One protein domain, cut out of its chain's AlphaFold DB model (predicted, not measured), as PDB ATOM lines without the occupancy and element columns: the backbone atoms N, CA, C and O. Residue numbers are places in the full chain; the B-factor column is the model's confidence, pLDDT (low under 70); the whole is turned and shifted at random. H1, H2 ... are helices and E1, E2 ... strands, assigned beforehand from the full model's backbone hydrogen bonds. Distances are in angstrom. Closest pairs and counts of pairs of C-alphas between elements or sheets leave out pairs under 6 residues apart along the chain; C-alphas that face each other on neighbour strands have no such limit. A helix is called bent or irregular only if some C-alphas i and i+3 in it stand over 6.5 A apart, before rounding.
ATOM      1  N   GLN A  17     371.626 366.392 368.522       90.75
ATOM      2  CA  GLN A  17     370.553 367.379 368.594       90.75
ATOM      3  C   GLN A  17     369.243 366.772 369.117       90.75
ATOM      4  O   GLN A  17     368.625 367.324 370.017       90.75
ATOM      5  N   ALA A  18     368.856 365.591 368.620       90.69
ATOM      6  CA  ALA A  18     367.606 364.943 369.019       90.69
ATOM      7  C   ALA A  18     367.600 364.525 370.499       90.69
ATOM      8  O   ALA A  18     366.545 364.545 371.139       90.69
ATOM      9  N   LEU A  19     368.764 364.142 371.039       91.88
ATOM     10  CA  LEU A  19     368.911 363.838 372.461       91.88
ATOM     11  C   LEU A  19     368.854 365.116 373.303       91.88
ATOM     12  O   LEU A  19     368.083 365.163 374.258       91.88
ATOM     13  N   SER A  20     369.605 366.155 372.933       91.25
ATOM     14  CA  SER A  20     369.590 367.444 373.635       91.25
ATOM     15  C   SER A  20     368.188 368.057 373.668       91.25
ATOM     16  O   SER A  20     367.712 368.440 374.736       91.25
ATOM     17  N   ASP A  21     367.473 368.038 372.541       91.56
ATOM     18  CA  ASP A  21     366.090 368.516 372.449       91.56
ATOM     19  C   ASP A  21     365.125 367.685 373.313       91.56
ATOM     20  O   ASP A  21     364.088 368.191 373.744       91.56
ATOM     21  N   LEU A  22     365.404 366.391 373.541       91.69
ATOM     22  CA  LEU A  22     364.619 365.540 374.445       91.69
ATOM     23  C   LEU A  22     364.878 365.887 375.907       91.69
ATOM     24  O   LEU A  22     363.928 366.034 376.667       91.69
ATOM     25  N   LEU A  23     366.136 366.020 376.304       91.81
ATOM     26  CA  LEU A  23     366.473 366.300 377.696       91.81
ATOM     27  C   LEU A  23     365.987 367.700 378.101       91.81
ATOM     28  O   LEU A  23     365.357 367.851 379.147       91.81
ATOM     29  N   ALA A  24     366.164 368.696 377.223       91.12
ATOM     30  CA  ALA A  24     365.704 370.063 377.457       91.12
ATOM     31  C   ALA A  24     364.179 370.154 377.651       91.12
ATOM     32  O   ALA A  24     363.718 370.880 378.529       91.12
ATOM     33  N   ARG A  25     363.386 369.394 376.875       91.38
ATOM     34  CA  ARG A  25     361.913 369.394 376.998       91.38
ATOM     35  C   ARG A  25     361.382 368.541 378.150       91.38
ATOM     36  O   ARG A  25     360.286 368.803 378.629       91.38
ATOM     37  N   SER A  26     362.105 367.493 378.548       89.88
ATOM     38  CA  SER A  26     361.638 366.528 379.552       89.88
ATOM     39  C   SER A  26     361.918 366.955 380.996       89.88
ATOM     40  O   SER A  26     361.232 366.485 381.901       89.88
ATOM     41  N   GLY A  27     362.876 367.859 381.211       90.38
ATOM     42  CA  GLY A  27     363.161 368.449 382.519       90.38
ATOM     43  C   GLY A  27     364.045 367.592 383.435       90.38
ATOM     44  O   GLY A  27     364.422 366.461 383.116       90.38
ATOM     45  N   ALA A  28     364.386 368.163 384.596       89.12
ATOM     46  CA  ALA A  28     365.368 367.603 385.528       89.12
ATOM     47  C   ALA A  28     364.951 366.250 386.130       89.12
ATOM     48  O   ALA A  28     365.791 365.365 386.268       89.12
ATOM     49  N   GLU A  29     363.665 366.072 386.449       90.56
ATOM     50  CA  GLU A  29     363.138 364.840 387.055       90.56
ATOM     51  C   GLU A  29     363.308 363.633 386.125       90.56
ATOM     52  O   GLU A  29     363.914 362.633 386.509       90.56
ATOM     53  N   PHE A  30     362.880 363.762 384.865       92.00
ATOM     54  CA  PHE A  30     363.076 362.726 383.850       92.00
ATOM     55  C   PHE A  30     364.558 362.386 383.666       92.00
ATOM     56  O   PHE A  30     364.926 361.218 383.542       92.00
ATOM     57  N   CYS A  31     365.424 363.401 383.653       90.44
ATOM     58  CA  CYS A  31     366.855 363.182 383.491       90.44
ATOM     59  C   CYS A  31     367.442 362.413 384.677       90.44
ATOM     60  O   CYS A  31     368.162 361.447 384.447       90.44
ATOM     61  N   GLY A  32     367.093 362.783 385.913       89.06
ATOM     62  CA  GLY A  32     367.521 362.070 387.120       89.06
ATOM     63  C   GLY A  32     367.012 360.629 387.199       89.06
ATOM     64  O   GLY A  32     367.703 359.762 387.724       89.06
ATOM     65  N   GLU A  33     365.838 360.344 386.630       91.44
ATOM     66  CA  GLU A  33     365.303 358.980 386.554       91.44
ATOM     67  C   GLU A  33     366.052 358.111 385.526       91.44
ATOM     68  O   GLU A  33     366.212 356.905 385.721       91.44
ATOM     69  N   LYS A  34     366.494 358.697 384.404       91.19
ATOM     70  CA  LYS A  34     367.102 357.952 383.282       91.19
ATOM     71  C   LYS A  34     368.626 357.937 383.284       91.19
ATOM     72  O   LYS A  34     369.225 357.083 382.625       91.19
ATOM     73  N   ILE A  35     369.263 358.885 383.957       91.38
ATOM     74  CA  ILE A  35     370.713 359.043 383.967       91.38
ATOM     75  C   ILE A  35     371.162 359.162 385.425       91.38
ATOM     76  O   ILE A  35     370.679 360.045 386.133       91.38
ATOM     77  N   PRO A  36     372.092 358.310 385.885       89.38
ATOM     78  CA  PRO A  36     372.709 358.497 387.185       89.38
ATOM     79  C   PRO A  36     373.590 359.747 387.127       89.38
ATOM     80  O   PRO A  36     374.511 359.829 386.312       89.38
ATOM     81  N   PHE A  37     373.266 360.724 387.965       90.81
ATOM     82  CA  PHE A  37     373.980 361.989 388.067       90.81
ATOM     83  C   PHE A  37     374.728 362.070 389.392       90.81
ATOM     84  O   PHE A  37     374.138 361.858 390.450       90.81
ATOM     85  N   ASP A  38     375.993 362.470 389.319       91.88
ATOM     86  CA  ASP A  38     376.821 362.794 390.472       91.88
ATOM     87  C   ASP A  38     376.997 364.314 390.574       91.88
ATOM     88  O   ASP A  38     377.113 365.017 389.562       91.88
ATOM     89  N   LEU A  39     377.004 364.835 391.804       92.06
ATOM     90  CA  LEU A  39     377.281 366.249 392.050       92.06
ATOM     91  C   LEU A  39     378.733 366.537 391.661       92.06
ATOM     92  O   LEU A  39     379.666 366.015 392.264       92.06
ATOM     93  N   ASN A  40     378.911 367.391 390.662       91.88
ATOM     94  CA  ASN A  40     380.224 367.774 390.161       91.88
ATOM     95  C   ASN A  40     380.725 369.075 390.801       91.88
ATOM     96  O   ASN A  40     381.925 369.295 390.938       91.88
ATOM     97  N   GLY A  41     379.808 369.951 391.209       89.62
ATOM     98  CA  GLY A  41     380.177 371.214 391.831       89.62
ATOM     99  C   GLY A  41     378.979 372.063 392.201       89.62
ATOM    100  O   GLY A  41     377.913 371.962 391.596       89.62
ATOM    101  N   GLU A  42     379.189 372.936 393.173       91.06
ATOM    102  CA  GLU A  42     378.201 373.872 393.691       91.06
ATOM    103  C   GLU A  42     378.791 375.281 393.624       91.06
ATOM    104  O   GLU A  42     379.959 375.502 393.954       91.06
ATOM    105  N   GLN A  43     377.999 376.237 393.151       87.44
ATOM    106  CA  GLN A  43     378.371 377.642 393.066       87.44
ATOM    107  C   GLN A  43     377.285 378.480 393.733       87.44
ATOM    108  O   GLN A  43     376.192 378.667 393.197       87.44
ATOM    109  N   ALA A  44     377.601 379.010 394.911       83.56
ATOM    110  CA  ALA A  44     376.753 379.958 395.613       83.56
ATOM    111  C   ALA A  44     377.153 381.394 395.231       83.56
ATOM    112  O   ALA A  44     378.232 381.863 395.587       83.56
ATOM    113  N   GLY A  45     376.286 382.079 394.487       82.12
ATOM    114  CA  GLY A  45     376.375 383.508 394.197       82.12
ATOM    115  C   GLY A  45     375.500 384.347 395.135       82.12
ATOM    116  O   GLY A  45     374.718 383.830 395.927       82.12
ATOM    117  N   GLU A  46     375.598 385.673 395.018       79.88
ATOM    118  CA  GLU A  46     374.888 386.626 395.891       79.88
ATOM    119  C   GLU A  46     373.352 386.577 395.728       79.88
ATOM    120  O   GLU A  46     372.606 386.871 396.659       79.88
ATOM    121  N   LYS A  47     372.868 386.188 394.537       84.31
ATOM    122  CA  LYS A  47     371.433 386.096 394.193       84.31
ATOM    123  C   LYS A  47     371.027 384.771 393.543       84.31
ATOM    124  O   LYS A  47     369.841 384.556 393.301       84.31
ATOM    125  N   THR A  48     371.987 383.905 393.234       84.31
ATOM    126  CA  THR A  48     371.781 382.643 392.518       84.31
ATOM    127  C   THR A  48     372.560 381.534 393.199       84.31
ATOM    128  O   THR A  48     373.648 381.754 393.718       84.31
ATOM    129  N   HIS A  49     372.001 380.333 393.198       86.19
ATOM    130  CA  HIS A  49     372.664 379.150 393.718       86.19
ATOM    131  C   HIS A  49     372.608 378.075 392.638       86.19
ATOM    132  O   HIS A  49     371.523 377.621 392.277       86.19
ATOM    133  N   GLY A  50     373.761 377.757 392.058       88.06
ATOM    134  CA  GLY A  50     373.900 376.797 390.973       88.06
ATOM    135  C   GLY A  50     374.469 375.483 391.483       88.06
ATOM    136  O   GLY A  50     375.493 375.469 392.160       88.06
ATOM    137  N   MET A  51     373.834 374.375 391.121       90.12
ATOM    138  CA  MET A  51     374.364 373.032 391.335       90.12
ATOM    139  C   MET A  51     374.612 372.397 389.971       90.12
ATOM    140  O   MET A  51     373.725 372.384 389.118       90.12
ATOM    141  N   SER A  52     375.824 371.896 389.759       90.25
ATOM    142  CA  SER A  52     376.225 371.217 388.530       90.25
ATOM    143  C   SER A  52     376.312 369.720 388.776       90.25
ATOM    144  O   SER A  52     376.987 369.261 389.699       90.25
ATOM    145  N   TYR A  53     375.625 368.964 387.932       91.44
ATOM    146  CA  TYR A  53     375.582 367.512 387.983       91.44
ATOM    147  C   TYR A  53     376.131 366.951 386.677       91.44
ATOM    148  O   TYR A  53     375.844 367.481 385.603       91.44
ATOM    149  N   VAL A  54     376.915 365.880 386.765       92.31
ATOM    150  CA  VAL A  54     377.458 365.174 385.601       92.31
ATOM    151  C   VAL A  54     377.028 363.721 385.684       92.31
ATOM    152  O   VAL A  54     377.100 363.102 386.739       92.31
ATOM    153  N   GLY A  55     376.536 363.190 384.570       90.62
ATOM    154  CA  GLY A  55     376.039 361.826 384.488       90.62
ATOM    155  C   GLY A  55     376.510 361.156 383.211       90.62
ATOM    156  O   GLY A  55     376.744 361.812 382.196       90.62
ATOM    157  N   ILE A  56     376.655 359.835 383.266       91.25
ATOM    158  CA  ILE A  56     377.054 359.014 382.123       91.25
ATOM    159  C   ILE A  56     375.954 357.995 381.866       91.25
ATOM    160  O   ILE A  56     375.467 357.329 382.778       91.25
ATOM    161  N   SER A  57     375.564 357.859 380.603       91.25
ATOM    162  CA  SER A  57     374.555 356.896 380.181       91.25
ATOM    163  C   SER A  57     374.986 356.190 378.903       91.25
ATOM    164  O   SER A  57     375.739 356.731 378.094       91.25
ATOM    165  N   THR A  58     374.510 354.961 378.717       90.62
ATOM    166  CA  THR A  58     374.782 354.199 377.495       90.62
ATOM    167  C   THR A  58     373.837 354.660 376.393       90.62
ATOM    168  O   THR A  58     372.628 354.703 376.610       90.62
ATOM    169  N   ALA A  59     374.375 354.970 375.214       91.50
ATOM    170  CA  ALA A  59     373.600 355.247 374.008       91.50
ATOM    171  C   ALA A  59     373.698 354.069 373.026       91.50
ATOM    172  O   ALA A  59     374.775 353.512 372.810       91.50
ATOM    173  N   VAL A  60     372.573 353.704 372.420       91.94
ATOM    174  CA  VAL A  60     372.425 352.564 371.511       91.94
ATOM    175  C   VAL A  60     371.848 353.048 370.184       91.94
ATOM    176  O   VAL A  60     370.866 353.789 370.146       91.94
ATOM    177  N   MET A  61     372.446 352.589 369.087       93.94
ATOM    178  CA  MET A  61     371.913 352.720 367.734       93.94
ATOM    179  C   MET A  61     371.482 351.341 367.241       93.94
ATOM    180  O   MET A  61     372.295 350.421 367.198       93.94
ATOM    181  N   LEU A  62     370.219 351.216 366.838       93.94
ATOM    182  CA  LEU A  62     369.652 349.983 366.309       93.94
ATOM    183  C   LEU A  62     369.155 350.202 364.871       93.94
ATOM    184  O   LEU A  62     368.072 350.763 364.682       93.94
ATOM    185  N   PRO A  63     369.923 349.774 363.855       93.69
ATOM    186  CA  PRO A  63     369.442 349.695 362.484       93.69
ATOM    187  C   PRO A  63     368.601 348.426 362.278       93.69
ATOM    188  O   PRO A  63     368.969 347.345 362.738       93.69
ATOM    189  N   PHE A  64     367.481 348.533 361.566       93.69
ATOM    190  CA  PHE A  64     366.636 347.393 361.195       93.69
ATOM    191  C   PHE A  64     365.883 347.664 359.889       93.69
ATOM    192  O   PHE A  64     365.750 348.808 359.460       93.69
ATOM    193  N   GLY A  65     365.402 346.607 359.237       92.06
ATOM    194  CA  GLY A  65     364.661 346.700 357.979       92.06
ATOM    195  C   GLY A  65     363.223 346.220 358.121       92.06
ATOM    196  O   GLY A  65     362.964 345.224 358.793       92.06
ATOM    197  N   LEU A  66     362.290 346.895 357.455       89.94
ATOM    198  CA  LEU A  66     360.892 346.483 357.364       89.94
ATOM    199  C   LEU A  66     360.334 346.830 355.976       89.94
ATOM    200  O   LEU A  66     360.565 347.925 355.477       89.94
ATOM    201  N   LYS A  67     359.608 345.893 355.344       85.69
ATOM    202  CA  LYS A  67     359.026 346.053 353.990       85.69
ATOM    203  C   LYS A  67     360.034 346.604 352.954       85.69
ATOM    204  O   LYS A  67     359.681 347.392 352.084       85.69
ATOM    205  N   GLY A  68     361.307 346.212 353.057       86.00
ATOM    206  CA  GLY A  68     362.378 346.674 352.162       86.00
ATOM    207  C   GLY A  68     362.907 348.091 352.434       86.00
ATOM    208  O   GLY A  68     363.812 348.533 351.731       86.00
ATOM    209  N   LYS A  69     362.400 348.793 353.455       91.44
ATOM    210  CA  LYS A  69     362.927 350.075 353.942       91.44
ATOM    211  C   LYS A  69     363.829 349.861 355.154       91.44
ATOM    212  O   LYS A  69     363.553 349.002 355.989       91.44
ATOM    213  N   ALA A  70     364.901 350.644 355.252       93.31
ATOM    214  CA  ALA A  70     365.800 350.647 356.400       93.31
ATOM    215  C   ALA A  70     365.425 351.773 357.371       93.31
ATOM    216  O   ALA A  70     365.164 352.901 356.955       93.31
ATOM    217  N   TYR A  71     365.444 351.465 358.661       94.50
ATOM    218  CA  TYR A  71     365.161 352.387 359.751       94.50
ATOM    219  C   TYR A  71     366.301 352.352 360.759       94.50
ATOM    220  O   TYR A  71     366.982 351.338 360.923       94.50
ATOM    221  N   ILE A  72     366.490 353.469 361.455       94.00
ATOM    222  CA  ILE A  72     367.470 353.596 362.529       94.00
ATOM    223  C   ILE A  72     366.742 354.152 363.746       94.00
ATOM    224  O   ILE A  72     366.135 355.220 363.681       94.00
ATOM    225  N   CYS A  73     366.785 353.410 364.848       94.00
ATOM    226  CA  CYS A  73     366.309 353.859 366.149       94.00
ATOM    227  C   CYS A  73     367.511 354.202 367.026       94.00
ATOM    228  O   CYS A  73     368.477 353.438 367.089       94.00
ATOM    229  N   HIS A  74     367.429 355.324 367.736       94.62
ATOM    230  CA  HIS A  74     368.417 355.685 368.746       94.62
ATOM    231  C   HIS A  74     367.765 355.722 370.123       94.62
ATOM    232  O   HIS A  74     366.685 356.298 370.292       94.62
ATOM    233  N   ALA A  75     368.419 355.097 371.095       94.25
ATOM    234  CA  ALA A  75     367.974 355.018 372.478       94.25
ATOM    235  C   ALA A  75     369.133 355.298 373.437       94.25
ATOM    236  O   ALA A  75     370.295 355.134 373.076       94.25
ATOM    237  N   PHE A  76     368.824 355.726 374.654       93.25
ATOM    238  CA  PHE A  76     369.810 355.885 375.722       93.25
ATOM    239  C   PHE A  76     369.273 355.288 377.025       93.25
ATOM    240  O   PHE A  76     368.096 354.938 377.075       93.25
ATOM    241  N   SER A  77     370.088 355.207 378.076       90.31
ATOM    242  CA  SER A  77     369.741 354.648 379.396       90.31
ATOM    243  C   SER A  77     369.539 353.130 379.445       90.31
ATOM    244  O   SER A  77     369.593 352.429 378.433       90.31
ATOM    245  N   ASN A  78     369.384 352.616 380.665       85.50
ATOM    246  CA  ASN A  78     369.107 351.217 380.958       85.50
ATOM    247  C   ASN A  78     367.978 351.145 382.008       85.50
ATOM    248  O   ASN A  78     368.227 351.521 383.154       85.50
ATOM    249  N   PRO A  79     366.760 350.687 381.659       87.69
ATOM    250  CA  PRO A  79     366.356 350.123 380.366       87.69
ATOM    251  C   PRO A  79     366.350 351.159 379.217       87.69
ATOM    252  O   PRO A  79     366.093 352.333 379.474       87.69
ATOM    253  N   PRO A  80     366.607 350.754 377.953       90.56
ATOM    254  CA  PRO A  80     366.723 351.689 376.831       90.56
ATOM    255  C   PRO A  80     365.460 352.520 376.580       90.56
ATOM    256  O   PRO A  80     364.371 351.983 376.383       90.56
ATOM    257  N   TYR A  81     365.630 353.838 376.500       91.94
ATOM    258  CA  TYR A  81     364.594 354.811 376.176       91.94
ATOM    259  C   TYR A  81     364.843 355.423 374.787       91.94
ATOM    260  O   TYR A  81     365.870 356.080 374.583       91.94
ATOM    261  N   PRO A  82     363.928 355.248 373.815       92.94
ATOM    262  CA  PRO A  82     364.118 355.737 372.456       92.94
ATOM    263  C   PRO A  82     363.883 357.250 372.352       92.94
ATOM    264  O   PRO A  82     362.816 357.758 372.723       92.94
ATOM    265  N   TYR A  83     364.857 357.955 371.774       92.44
ATOM    266  CA  TYR A  83     364.810 359.400 371.514       92.44
ATOM    267  C   TYR A  83     364.742 359.747 370.024       92.44
ATOM    268  O   TYR A  83     364.179 360.783 369.677       92.44
ATOM    269  N   VAL A  84     365.213 358.860 369.141       93.19
ATOM    270  CA  VAL A  84     364.890 358.904 367.707       93.19
ATOM    271  C   VAL A  84     363.991 357.724 367.387       93.19
ATOM    272  O   VAL A  84     364.410 356.570 367.491       93.19
ATOM    273  N   ARG A  85     362.748 358.031 367.015       93.25
ATOM    274  CA  ARG A  85     361.684 357.057 366.763       93.25
ATOM    275  C   ARG A  85     361.308 357.100 365.284       93.25
ATOM    276  O   ARG A  85     360.572 357.999 364.883       93.25
TER     277      ARG A  85
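This is residues 17 to 85 of the 417 residues of an uncharacterized protein of Neisseria elongata subsp. glycolytica ATCC 29315 (UniProt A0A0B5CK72). Two long strand hairpins, E1 with E2 and E3 with E4, point away from each other to the two ends of a rod, and one kinked helix, H1, sits between them on the inner side of the arch they make. The short strand E5 folds back beside E4 near the middle, where H1 packs on it, while the tips at residues 44 to 49 and 65 to 70 stick out. The printed part has 69 residues, with one named helix and then five named strands, in the order H1 E1 E2 E3 E4 E5, a mixed class of helices and strands. The sheets E1 - E2 and E3 - E4 - E5 are antiparallel. The whole is only just loose, close to extended, with a radius of gyration of the C-alphas of 16.4 A and spans of 60 by 19 by 15 A.

Find C-alpha 17 at (370.553, 367.379, 368.594); from there H1, residues 17 to 34, runs 17.8 A to C-alpha 34. It is irregular, with C-alphas 25 and 28 9.4 A apart, and has a kink of 118 degrees near residue 28. Next come E1, residues 37 to 44, 19.7 A long, which bends by 55 degrees at residue 40, and E2, residues 49 to 55, 19.9 A long. Look for C-alpha 59 at (373.600, 355.247, 374.008), where E3, residues 59 to 66, begins its 22.7 A. E4, residues 69 to 76, measures 23.6 A, and E5, residues 81 to 84, ends with C-alpha 84 at (364.890, 358.904, 367.707).

Begin with E3, E4 and E5, a meander, each strand the antiparallel neighbour of the one before; this sheet is strongly twisted, but only just, with C-alphas up to 4.2 A off its best plane. In the hairpin E3 and E4, N 62 and O 73 are 2.8 A apart, within hydrogen-bond range. In the hairpin E4 and E5, look at N 81 and O 76, 2.8 A apart, also within range. H1 is on this sheet at a height over the sheet of 10.3 A, making two layers, a helix on one face of a sheet. It lies over E5 and along the strands, at 10 degrees to E5 on the local plane; it is only just not over E4, on which 2 of its C-alphas fall. H1 and E5 touch, and their closest C-alphas, those of Leu 19 and Tyr 83, are 6.1 A apart. In H1, 11 of 14 O i to N i+4 pairs are within hydrogen-bond range. E1 and E2 form the other hairpin, with N 43 and O 50 2.8 A apart, within range. E2 and E3 are apart, and so are H1 and E2.

Look from C-alpha 46 to C-alpha 68: those of Glu 46 and Gly 68 are the two farthest apart, at 60.5 A. The printed part has no cut, and the five links between its named elements are tight. The mean pLDDT of the printed part is 90.5, and no printed residue is under 70.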